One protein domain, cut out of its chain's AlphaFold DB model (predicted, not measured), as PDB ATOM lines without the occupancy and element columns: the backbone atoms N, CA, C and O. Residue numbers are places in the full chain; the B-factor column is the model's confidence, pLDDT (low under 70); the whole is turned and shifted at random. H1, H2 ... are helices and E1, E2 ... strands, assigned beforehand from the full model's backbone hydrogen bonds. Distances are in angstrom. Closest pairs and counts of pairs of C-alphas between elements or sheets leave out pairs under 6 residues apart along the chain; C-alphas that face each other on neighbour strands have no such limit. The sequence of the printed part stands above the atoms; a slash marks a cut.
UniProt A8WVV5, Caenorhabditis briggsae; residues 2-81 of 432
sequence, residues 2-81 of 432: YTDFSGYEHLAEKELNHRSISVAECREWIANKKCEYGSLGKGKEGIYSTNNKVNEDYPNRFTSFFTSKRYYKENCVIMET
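AT A GLANCE: This is residues 2 to 81 of the 432 residues of a protein of Caenorhabditis briggsae (UniProt A8WVV5). With little regular structure, this is a long, loose body of loops: H1 and the small hairpin E1 and E2 sit at one end, and unnamed stretches run out to the other, where residues 2 to 10 and 58 to 68 fold back. The printed part has 80 residues, 16 of them in named elements, in the order H1, E1, E2; the class is mixed, and E1 and E2 make an antiparallel sheet. It is loose, with a radius of gyration of the C-alphas of 16.9 A, and spans 49 by 25 by 20 A.

HOW THE PARTS SIT: Residues 2 to 3 pair antiparallel with residues 9 to 10. In H1, residues 23 to 32, every O i to N i+4 pair is within hydrogen-bond range. E1, residues 47 to 49, and E2, residues 77 to 79, are antiparallel at 172 degrees, with N 48 and O 78 2.8 A apart. The closest C-alphas of H1 and E2, Ile 30 and Ile 78, are 7.6 A apart.

IN THESE COORDINATES: H1, 14.3 A long, begins at C-alpha 23 (-26.288, -23.617, -37.161). E1 and E2 each measure 6.6 A; E2 ends at C-alpha 79 (-16.890, -35.289, -38.380).

THE WHOLE: The C-alphas farthest apart, Ser 6 and Ala 24, are 49.6 A apart. The printed part has no cut; both links are long. Residues 16 to 18, 65 and 67 have pLDDT under 70.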
ATOM      1  N   TYR A   2       4.093 -28.315 -17.402       80.00
ATOM      2  CA  TYR A   2       4.981 -28.177 -16.243       80.00
ATOM      3  C   TYR A   2       6.125 -29.198 -16.334       80.00
ATOM      4  O   TYR A   2       5.970 -30.235 -16.966       80.00
ATOM      5  N   THR A   3       7.250 -28.912 -15.694       81.56
ATOM      6  CA  THR A   3       8.414 -29.803 -15.577       81.56
ATOM      7  C   THR A   3       8.488 -30.340 -14.148       81.56
ATOM      8  O   THR A   3       8.325 -29.569 -13.198       81.56
ATOM      9  N   ASP A   4       8.673 -31.645 -13.973       79.50
ATOM     10  CA  ASP A   4       8.708 -32.272 -12.649       79.50
ATOM     11  C   ASP A   4      10.074 -32.149 -11.944       79.50
ATOM     12  O   ASP A   4      11.058 -31.635 -12.485       79.50
ATOM     13  N   PHE A   5      10.140 -32.646 -10.703       75.31
ATOM     14  CA  PHE A   5      11.376 -32.687  -9.918       75.31
ATOM     15  C   PHE A   5      12.496 -33.478 -10.592       75.31
ATOM     16  O   PHE A   5      13.655 -33.212 -10.303       75.31
ATOM     17  N   SER A   6      12.192 -34.419 -11.479       80.44
ATOM     18  CA  SER A   6      13.178 -35.227 -12.198       80.44
ATOM     19  C   SER A   6      13.626 -34.573 -13.511       80.44
ATOM     20  O   SER A   6      14.550 -35.071 -14.145       80.44
ATOM     21  N   GLY A   7      13.031 -33.435 -13.883       74.31
ATOM     22  CA  GLY A   7      13.316 -32.725 -15.127       74.31
ATOM     23  C   GLY A   7      12.495 -33.214 -16.321       74.31
ATOM     24  O   GLY A   7      12.789 -32.806 -17.438       74.31
ATOM     25  N   TYR A   8      11.485 -34.065 -16.115       78.50
ATOM     26  CA  TYR A   8      10.602 -34.508 -17.189       78.50
ATOM     27  C   TYR A   8       9.485 -33.501 -17.438       78.50
ATOM     28  O   TYR A   8       8.866 -32.972 -16.511       78.50
ATOM     29  N   GLU A   9       9.220 -33.274 -18.716       81.56
ATOM     30  CA  GLU A   9       8.182 -32.386 -19.217       81.56
ATOM     31  C   GLU A   9       6.823 -33.092 -19.206       81.56
ATOM     32  O   GLU A   9       6.672 -34.223 -19.670       81.56
ATOM     33  N   HIS A  10       5.813 -32.403 -18.681       79.75
ATOM     34  CA  HIS A  10       4.441 -32.884 -18.605       79.75
ATOM     35  C   HIS A  10       3.499 -31.910 -19.304       79.75
ATOM     36  O   HIS A  10       3.422 -30.710 -18.997       79.75
ATOM     37  N   LEU A  11       2.709 -32.463 -20.218       80.19
ATOM     38  CA  LEU A  11       1.658 -31.763 -20.935       80.19
ATOM     39  C   LEU A  11       0.309 -32.343 -20.507       80.19
ATOM     40  O   LEU A  11       0.043 -33.532 -20.644       80.19
ATOM     41  N   ALA A  12      -0.536 -31.478 -19.950       78.56
ATOM     42  CA  ALA A  12      -1.907 -31.806 -19.593       78.56
ATOM     43  C   ALA A  12      -2.832 -31.003 -20.504       78.56
ATOM     44  O   ALA A  12      -2.866 -29.772 -20.420       78.56
ATOM     45  N   GLU A  13      -3.559 -31.696 -21.376       76.94
ATOM     46  CA  GLU A  13      -4.596 -31.084 -22.201       76.94
ATOM     47  C   GLU A  13      -5.923 -31.123 -21.455       76.94
ATOM     48  O   GLU A  13      -6.311 -32.147 -20.891       76.94
ATOM     49  N   LYS A  14      -6.624 -29.991 -21.446       77.62
ATOM     50  CA  LYS A  14      -7.981 -29.900 -20.923       77.62
ATOM     51  C   LYS A  14      -8.856 -29.280 -21.996       77.62
ATOM     52  O   LYS A  14      -8.551 -28.192 -22.474       77.62
ATOM     53  N   GLU A  15      -9.930 -29.973 -22.353       71.12
ATOM     54  CA  GLU A  15     -10.940 -29.422 -23.252       71.12
ATOM     55  C   GLU A  15     -11.648 -28.247 -22.576       71.12
ATOM     56  O   GLU A  15     -12.138 -28.339 -21.444       71.12
ATOM     57  N   LEU A  16     -11.661 -27.123 -23.280       68.62
ATOM     58  CA  LEU A  16     -12.211 -25.849 -22.850       68.62
ATOM     59  C   LEU A  16     -13.345 -25.505 -23.822       68.62
ATOM     60  O   LEU A  16     -13.142 -24.896 -24.865       68.62
ATOM     61  N   ASN A  17     -14.548 -25.987 -23.505       64.31
ATOM     62  CA  ASN A  17     -15.720 -25.903 -24.382       64.31
ATOM     63  C   ASN A  17     -16.533 -24.638 -24.083       64.31
ATOM     64  O   ASN A  17     -17.590 -24.712 -23.458       64.31
ATOM     65  N   HIS A  18     -16.011 -23.469 -24.455       67.75
ATOM     66  CA  HIS A  18     -16.630 -22.173 -24.116       67.75
ATOM     67  C   HIS A  18     -17.411 -21.539 -25.264       67.75
ATOM     68  O   HIS A  18     -18.292 -20.719 -25.022       67.75
ATOM     69  N   ARG A  19     -17.081 -21.899 -26.507       77.88
ATOM     70  CA  ARG A  19     -17.669 -21.290 -27.700       77.88
ATOM     71  C   ARG A  19     -18.874 -22.101 -28.156       77.88
ATOM     72  O   ARG A  19     -18.749 -23.278 -28.488       77.88
ATOM     73  N   SER A  20     -20.039 -21.465 -28.169       81.81
ATOM     74  CA  SER A  20     -21.215 -21.999 -28.849       81.81
ATOM     75  C   SER A  20     -21.062 -21.805 -30.352       81.81
ATOM     76  O   SER A  20     -20.716 -20.711 -30.790       81.81
ATOM     77  N   ILE A  21     -21.344 -22.842 -31.128       85.88
ATOM     78  CA  ILE A  21     -21.362 -22.769 -32.593       85.88
ATOM     79  C   ILE A  21     -22.803 -22.487 -33.014       85.88
ATOM     80  O   ILE A  21     -23.728 -23.019 -32.401       85.88
ATOM     81  N   SER A  22     -23.020 -21.658 -34.035       89.50
ATOM     82  CA  SER A  22     -24.361 -21.468 -34.606       89.50
ATOM     83  C   SER A  22     -24.638 -22.452 -35.750       89.50
ATOM     84  O   SER A  22     -23.725 -22.955 -36.405       89.50
ATOM     85  N   VAL A  23     -25.915 -22.726 -36.043       89.94
ATOM     86  CA  VAL A  23     -26.288 -23.617 -37.161       89.94
ATOM     87  C   VAL A  23     -25.820 -23.052 -38.507       89.94
ATOM     88  O   VAL A  23     -25.378 -23.809 -39.368       89.94
ATOM     89  N   ALA A  24     -25.893 -21.730 -38.689       90.88
ATOM     90  CA  ALA A  24     -25.439 -21.061 -39.908       90.88
ATOM     91  C   ALA A  24     -23.923 -21.212 -40.091       90.88
ATOM     92  O   ALA A  24     -23.471 -21.659 -41.143       90.88
ATOM     93  N   GLU A  25     -23.162 -20.954 -39.029       90.62
ATOM     94  CA  GLU A  25     -21.710 -21.131 -39.012       90.62
ATOM     95  C   GLU A  25     -21.314 -22.583 -39.324       90.62
ATOM     96  O   GLU A  25     -20.450 -22.832 -40.161       90.62
ATOM     97  N   CYS A  26     -22.010 -23.563 -38.739       90.69
ATOM     98  CA  CYS A  26     -21.770 -24.975 -39.031       90.69
ATOM     99  C   CYS A  26     -22.006 -25.313 -40.520       90.69
ATOM    100  O   CYS A  26     -21.215 -26.041 -41.122       90.69
ATOM    101  N   ARG A  27     -23.046 -24.745 -41.151       92.19
ATOM    102  CA  ARG A  27     -23.303 -24.925 -42.594       92.19
ATOM    103  C   ARG A  27     -22.201 -24.316 -43.456       92.19
ATOM    104  O   ARG A  27     -21.781 -24.944 -44.426       92.19
ATOM    105  N   GLU A  28     -21.703 -23.140 -43.089       92.19
ATOM    106  CA  GLU A  28     -20.577 -22.510 -43.782       92.19
ATOM    107  C   GLU A  28     -19.303 -23.347 -43.671       92.19
ATOM    108  O   GLU A  28     -18.597 -23.529 -44.665       92.19
ATOM    109  N   TRP A  29     -19.033 -23.928 -42.500       91.19
ATOM    110  CA  TRP A  29     -17.887 -24.815 -42.311       91.19
ATOM    111  C   TRP A  29     -17.995 -26.073 -43.173       91.19
ATOM    112  O   TRP A  29     -16.998 -26.515 -43.749       91.19
ATOM    113  N   ILE A  30     -19.196 -26.647 -43.300       90.19
ATOM    114  CA  ILE A  30     -19.444 -27.817 -44.152       90.19
ATOM    115  C   ILE A  30     -19.213 -27.475 -45.629       90.19
ATOM    116  O   ILE A  30     -18.538 -28.251 -46.311       90.19
ATOM    117  N   ALA A  31     -19.726 -26.331 -46.096       91.38
ATOM    118  CA  ALA A  31     -19.652 -25.904 -47.494       91.38
ATOM    119  C   ALA A  31     -18.243 -25.454 -47.907       91.38
ATOM    120  O   ALA A  31     -17.710 -25.913 -48.914       91.38
ATOM    121  N   ASN A  32     -17.617 -24.587 -47.108       91.44
ATOM    122  CA  ASN A  32     -16.359 -23.930 -47.464       91.44
ATOM    123  C   ASN A  32     -15.122 -24.632 -46.896       91.44
ATOM    124  O   ASN A  32     -14.002 -24.264 -47.253       91.44
ATOM    125  N   LYS A  33     -15.300 -25.605 -45.988       90.31
ATOM    126  CA  LYS A  33     -14.212 -26.266 -45.241       90.31
ATOM    127  C   LYS A  33     -13.260 -25.253 -44.591       90.31
ATOM    128  O   LYS A  33     -12.047 -25.447 -44.536       90.31
ATOM    129  N   LYS A  34     -13.822 -24.158 -44.082       90.19
ATOM    130  CA  LYS A  34     -13.107 -23.078 -43.398       90.19
ATOM    131  C   LYS A  34     -13.823 -22.717 -42.112       90.19
ATOM    132  O   LYS A  34     -15.046 -22.774 -42.049       90.19
ATOM    133  N   CYS A  35     -13.034 -22.346 -41.121       88.50
ATOM    134  CA  CYS A  35     -13.473 -21.873 -39.824       88.50
ATOM    135  C   CYS A  35     -12.772 -20.546 -39.496       88.50
ATOM    136  O   CYS A  35     -11.775 -20.205 -40.135       88.50
ATOM    137  N   GLU A  36     -13.242 -19.830 -38.472       86.81
ATOM    138  CA  GLU A  36     -12.588 -18.621 -37.945       86.81
ATOM    139  C   GLU A  36     -11.103 -18.860 -37.617       86.81
ATOM    140  O   GLU A  36     -10.254 -18.018 -37.892       86.81
ATOM    141  N   TYR A  37     -10.770 -20.057 -37.127       86.12
ATOM    142  CA  TYR A  37      -9.404 -20.430 -36.746       86.12
ATOM    143  C   TYR A  37      -8.566 -21.038 -37.881       86.12
ATOM    144  O   TYR A  37      -7.511 -21.615 -37.620       86.12
ATOM    145  N   GLY A  38      -9.028 -20.946 -39.132       86.81
ATOM    146  CA  GLY A  38      -8.280 -21.360 -40.319       86.81
ATOM    147  C   GLY A  38      -8.995 -22.376 -41.209       86.81
ATOM    148  O   GLY A  38     -10.153 -22.751 -41.010       86.81
ATOM    149  N   SER A  39      -8.281 -22.828 -42.240       88.50
ATOM    150  CA  SER A  39      -8.782 -23.822 -43.194       88.50
ATOM    151  C   SER A  39      -8.745 -25.230 -42.596       88.50
ATOM    152  O   SER A  39      -7.749 -25.640 -41.998       88.50
ATOM    153  N   LEU A  40      -9.822 -25.991 -42.785       89.88
ATOM    154  CA  LEU A  40      -9.943 -27.355 -42.286       89.88
ATOM    155  C   LEU A  40      -9.199 -28.321 -43.217       89.88
ATOM    156  O   LEU A  40      -9.577 -28.517 -44.373       89.88
ATOM    157  N   GLY A  41      -8.147 -28.954 -42.703       86.75
ATOM    158  CA  GLY A  41      -7.426 -30.005 -43.410       86.75
ATOM    159  C   GLY A  41      -8.188 -31.326 -43.352       86.75
ATOM    160  O   GLY A  41      -8.760 -31.678 -42.318       86.75
ATOM    161  N   LYS A  42      -8.181 -32.081 -44.455       86.88
ATOM    162  CA  LYS A  42      -8.763 -33.426 -44.500       86.88
ATOM    163  C   LYS A  42      -7.900 -34.391 -43.679       86.88
ATOM    164  O   LYS A  42      -6.728 -34.600 -43.985       86.88
ATOM    165  N   GLY A  43      -8.487 -34.957 -42.631       81.38
ATOM    166  CA  GLY A  43      -7.910 -36.010 -41.804       81.38
ATOM    167  C   GLY A  43      -8.217 -37.409 -42.341       81.38
ATOM    168  O   GLY A  43      -8.485 -37.606 -43.527       81.38
ATOM    169  N   LYS A  44      -8.171 -38.405 -41.451       78.69
ATOM    170  CA  LYS A  44      -8.567 -39.790 -41.750       78.69
ATOM    171  C   LYS A  44     -10.078 -39.952 -41.544       78.69
ATOM    172  O   LYS A  44     -10.645 -39.274 -40.697       78.69
ATOM    173  N   GLU A  45     -10.708 -40.842 -42.314       78.44
ATOM    174  CA  GLU A  45     -12.096 -41.294 -42.083       78.44
ATOM    175  C   GLU A  45     -13.169 -40.182 -42.055       78.44
ATOM    176  O   GLU A  45     -14.056 -40.185 -41.209       78.44
ATOM    177  N   GLY A  46     -13.109 -39.211 -42.976       80.88
ATOM    178  CA  GLY A  46     -14.154 -38.172 -43.080       80.88
ATOM    179  C   GLY A  46     -14.109 -37.109 -41.972       80.88
ATOM    180  O   GLY A  46     -15.051 -36.334 -41.810       80.88
ATOM    181  N   ILE A  47     -13.013 -37.049 -41.213       89.38
ATOM    182  CA  ILE A  47     -12.765 -36.010 -40.210       89.38
ATOM    183  C   ILE A  47     -12.012 -34.852 -40.865       89.38
ATOM    184  O   ILE A  47     -10.999 -35.066 -41.530       89.38
ATOM    185  N   TYR A  48     -12.460 -33.620 -40.645       90.81
ATOM    186  CA  TYR A  48     -11.762 -32.401 -41.049       90.81
ATOM    187  C   TYR A  48     -11.427 -31.592 -39.807       90.81
ATOM    188  O   TYR A  48     -12.279 -31.414 -38.942       90.81
ATOM    189  N   SER A  49     -10.198 -31.095 -39.705       90.62
ATOM    190  CA  SER A  49      -9.789 -30.309 -38.540       90.62
ATOM    191  C   SER A  49      -8.763 -29.243 -38.890       90.62
ATOM    192  O   SER A  49      -7.977 -29.412 -39.826       90.62
ATOM    193  N   THR A  50      -8.764 -28.141 -38.147       89.81
ATOM    194  CA  THR A  50      -7.649 -27.189 -38.158       89.81
ATOM    195  C   THR A  50      -6.501 -27.775 -37.339       89.81
ATOM    196  O   THR A  50      -6.722 -28.464 -36.344       89.81
ATOM    197  N   ASN A  51      -5.262 -27.527 -37.761       84.81
ATOM    198  CA  ASN A  51      -4.069 -28.016 -37.069       84.81
ATOM    199  C   ASN A  51      -3.309 -26.847 -36.443       84.81
ATOM    200  O   ASN A  51      -2.146 -26.599 -36.774       84.81
ATOM    201  N   ASN A  52      -3.988 -26.101 -35.568       84.00
ATOM    202  CA  ASN A  52      -3.353 -25.023 -34.827       84.00
ATOM    203  C   ASN A  52      -2.486 -25.640 -33.733       84.00
ATOM    204  O   ASN A  52      -2.969 -26.373 -32.861       84.00
ATOM    205  N   LYS A  53      -1.182 -25.373 -33.818       80.88
ATOM    206  CA  LYS A  53      -0.181 -25.857 -32.871       80.88
ATOM    207  C   LYS A  53       0.112 -24.783 -31.837       80.88
ATOM    208  O   LYS A  53       0.164 -23.599 -32.153       80.88
ATOM    209  N   VAL A  54       0.339 -25.225 -30.609       79.88
ATOM    210  CA  VAL A  54       0.925 -24.391 -29.563       79.88
ATOM    211  C   VAL A  54       2.431 -24.566 -29.644       79.88
ATOM    212  O   VAL A  54       2.901 -25.699 -29.726       79.88
ATOM    213  N   ASN A  55       3.181 -23.469 -29.605       76.38
ATOM    214  CA  ASN A  55       4.624 -23.555 -29.427       76.38
ATOM    215  C   ASN A  55       4.904 -24.008 -27.991       76.38
ATOM    216  O   ASN A  55       4.620 -23.288 -27.032       76.38
ATOM    217  N   GLU A  56       5.391 -25.237 -27.861       72.56
ATOM    218  CA  GLU A  56       5.696 -25.867 -26.581       72.56
ATOM    219  C   GLU A  56       6.969 -25.249 -25.995       72.56
ATOM    220  O   GLU A  56       8.080 -25.702 -26.247       72.56
ATOM    221  N   ASP A  57       6.802 -24.169 -25.235       77.94
ATOM    222  CA  ASP A  57       7.868 -23.591 -24.418       77.94
ATOM    223  C   ASP A  57       7.648 -24.003 -22.956       77.94
ATOM    224  O   ASP A  57       6.829 -23.413 -22.230       77.94
ATOM    225  N   TYR A  58       8.338 -25.078 -22.559       77.31
ATOM    226  CA  TYR A  58       8.269 -25.653 -21.221       77.31
ATOM    227  C   TYR A  58       9.018 -24.776 -20.210       77.31
ATOM    228  O   TYR A  58      10.163 -24.389 -20.433       77.31
ATOM    229  N   PRO A  59       8.404 -24.454 -19.056       77.50
ATOM    230  CA  PRO A  59       9.112 -23.731 -18.011       77.50
ATOM    231  C   PRO A  59      10.259 -24.586 -17.449       77.50
ATOM    232  O   PRO A  59      10.105 -25.789 -17.222       77.50
ATOM    233  N   ASN A  60      11.388 -23.946 -17.135       77.69
ATOM    234  CA  ASN A  60      12.501 -24.574 -16.421       77.69
ATOM    235  C   ASN A  60      12.028 -25.252 -15.123       77.69
ATOM    236  O   ASN A  60      11.069 -24.797 -14.485       77.69
ATOM    237  N   ARG A  61      12.758 -26.290 -14.680       76.56
ATOM    238  CA  ARG A  61      12.444 -27.082 -13.468       76.56
ATOM    239  C   ARG A  61      12.084 -26.203 -12.263       76.56
ATOM    240  O   ARG A  61      11.145 -26.507 -11.544       76.56
ATOM    241  N   PHE A  62      12.801 -25.092 -12.069       72.94
ATOM    242  CA  PHE A  62      12.612 -24.209 -10.919       72.94
ATOM    243  C   PHE A  62      11.402 -23.275 -11.072       72.94
ATOM    244  O   PHE A  62      10.673 -23.047 -10.113       72.94
ATOM    245  N   THR A  63      11.135 -22.787 -12.286       74.25
ATOM    246  CA  THR A  63       9.958 -21.947 -12.589       74.25
ATOM    247  C   THR A  63       8.646 -22.737 -12.590       74.25
ATOM    248  O   THR A  63       7.581 -22.186 -12.315       74.25
ATOM    249  N   SER A  64       8.723 -24.045 -12.844       72.56
ATOM    250  CA  SER A  64       7.584 -24.965 -12.835       72.56
ATOM    251  C   SER A  64       6.941 -25.129 -11.447       72.56
ATOM    252  O   SER A  64       5.739 -25.373 -11.355       72.56
ATOM    253  N   PHE A  65       7.704 -24.928 -10.360       69.12
ATOM    254  CA  PHE A  65       7.188 -25.039  -8.986       69.12
ATOM    255  C   PHE A  65       6.145 -23.988  -8.627       69.12
ATOM    256  O   PHE A  65       5.248 -24.263  -7.834       69.12
ATOM    257  N   PHE A  66       6.261 -22.793  -9.203       73.06
ATOM    258  CA  PHE A  66       5.419 -21.657  -8.837       73.06
ATOM    259  C   PHE A  66       4.440 -21.276  -9.944       73.06
ATOM    260  O   PHE A  66       3.387 -20.704  -9.669       73.06
ATOM    261  N   THR A  67       4.746 -21.619 -11.197       68.88
ATOM    262  CA  THR A  67       3.931 -21.230 -12.347       68.88
ATOM    263  C   THR A  67       3.871 -22.345 -13.382       68.88
ATOM    264  O   THR A  67       4.849 -22.642 -14.063       68.88
ATOM    265  N   SER A  68       2.687 -22.935 -13.546       72.44
ATOM    266  CA  SER A  68       2.392 -23.753 -14.723       72.44
ATOM    267  C   SER A  68       2.046 -22.831 -15.891       72.44
ATOM    268  O   SER A  68       1.151 -21.992 -15.779       72.44
ATOM    269  N   LYS A  69       2.735 -22.983 -17.029       77.88
ATOM    270  CA  LYS A  69       2.365 -22.254 -18.249       77.88
ATOM    271  C   LYS A  69       1.094 -22.867 -18.831       77.88
ATOM    272  O   LYS A  69       0.995 -24.093 -19.001       77.88
ATOM    273  N   ARG A  70       0.111 -22.013 -19.109       79.00
ATOM    274  CA  ARG A  70      -1.154 -22.376 -19.750       79.00
ATOM    275  C   ARG A  70      -1.176 -21.760 -21.135       79.00
ATOM    276  O   ARG A  70      -0.922 -20.571 -21.279       79.00
ATOM    277  N   TYR A  71      -1.504 -22.580 -22.117       80.44
ATOM    278  CA  TYR A  71      -1.699 -22.155 -23.490       80.44
ATOM    279  C   TYR A  71      -3.100 -22.563 -23.919       80.44
ATOM    280  O   TYR A  71      -3.591 -23.618 -23.507       80.44
ATOM    281  N   TYR A  72      -3.716 -21.732 -24.746       80.25
ATOM    282  CA  TYR A  72      -5.010 -22.014 -25.347       80.25
ATOM    283  C   TYR A  72      -4.784 -22.370 -26.812       80.25
ATOM    284  O   TYR A  72      -4.051 -21.678 -27.517       80.25
ATOM    285  N   LYS A  73      -5.383 -23.479 -27.249       82.94
ATOM    286  CA  LYS A  73      -5.471 -23.857 -28.659       82.94
ATOM    287  C   LYS A  73      -6.933 -24.014 -29.013       82.94
ATOM    288  O   LYS A  73      -7.656 -24.729 -28.322       82.94
ATOM    289  N   GLU A  74      -7.344 -23.364 -30.087       85.06
ATOM    290  CA  GLU A  74      -8.699 -23.460 -30.608       85.06
ATOM    291  C   GLU A  74      -8.625 -24.154 -31.961       85.06
ATOM    292  O   GLU A  74      -7.897 -23.728 -32.861       85.06
ATOM    293  N   ASN A  75      -9.326 -25.282 -32.066       86.56
ATOM    294  CA  ASN A  75      -9.401 -26.056 -33.291       86.56
ATOM    295  C   ASN A  75     -10.853 -26.336 -33.641       86.56
ATOM    296  O   ASN A  75     -11.638 -26.756 -32.792       86.56
ATOM    297  N   CYS A  76     -11.185 -26.144 -34.912       88.56
ATOM    298  CA  CYS A  76     -12.481 -26.520 -35.452       88.56
ATOM    299  C   CYS A  76     -12.391 -27.949 -35.960       88.56
ATOM    300  O   CYS A  76     -11.397 -28.318 -36.589       88.56
ATOM    301  N   VAL A  77     -13.420 -28.745 -35.688       88.94
ATOM    302  CA  VAL A  77     -13.483 -30.152 -36.084       88.94
ATOM    303  C   VAL A  77     -14.845 -30.428 -36.708       88.94
ATOM    304  O   VAL A  77     -15.876 -30.115 -36.122       88.94
ATOM    305  N   ILE A  78     -14.843 -31.029 -37.895       91.25
ATOM    306  CA  ILE A  78     -16.023 -31.580 -38.562       91.25
ATOM    307  C   ILE A  78     -15.841 -33.087 -38.642       91.25
ATOM    308  O   ILE A  78     -14.793 -33.563 -39.080       91.25
ATOM    309  N   MET A  79     -16.868 -33.836 -38.261       90.62
ATOM    310  CA  MET A  79     -16.890 -35.289 -38.380       90.62
ATOM    311  C   MET A  79     -18.101 -35.697 -39.206       90.62
ATOM    312  O   MET A  79     -19.235 -35.368 -38.860       90.62
ATOM    313  N   GLU A  80     -17.863 -36.414 -40.298       90.69
ATOM    314  CA  GLU A  80     -18.940 -37.013 -41.079       90.69
ATOM    315  C   GLU A  80     -19.533 -38.202 -40.310       90.69
ATOM    316  O   GLU A  80     -18.825 -39.092 -39.839       90.69
ATOM    317  N   THR A  81     -20.855 -38.220 -40.152       89.56
ATOM    318  CA  THR A  81     -21.565 -39.286 -39.438       89.56
ATOM    319  C   THR A  81     -22.925 -39.551 -40.069       89.56
ATOM    320  O   THR A  81     -23.435 -38.743 -40.842       89.56
TER     321      THR A  81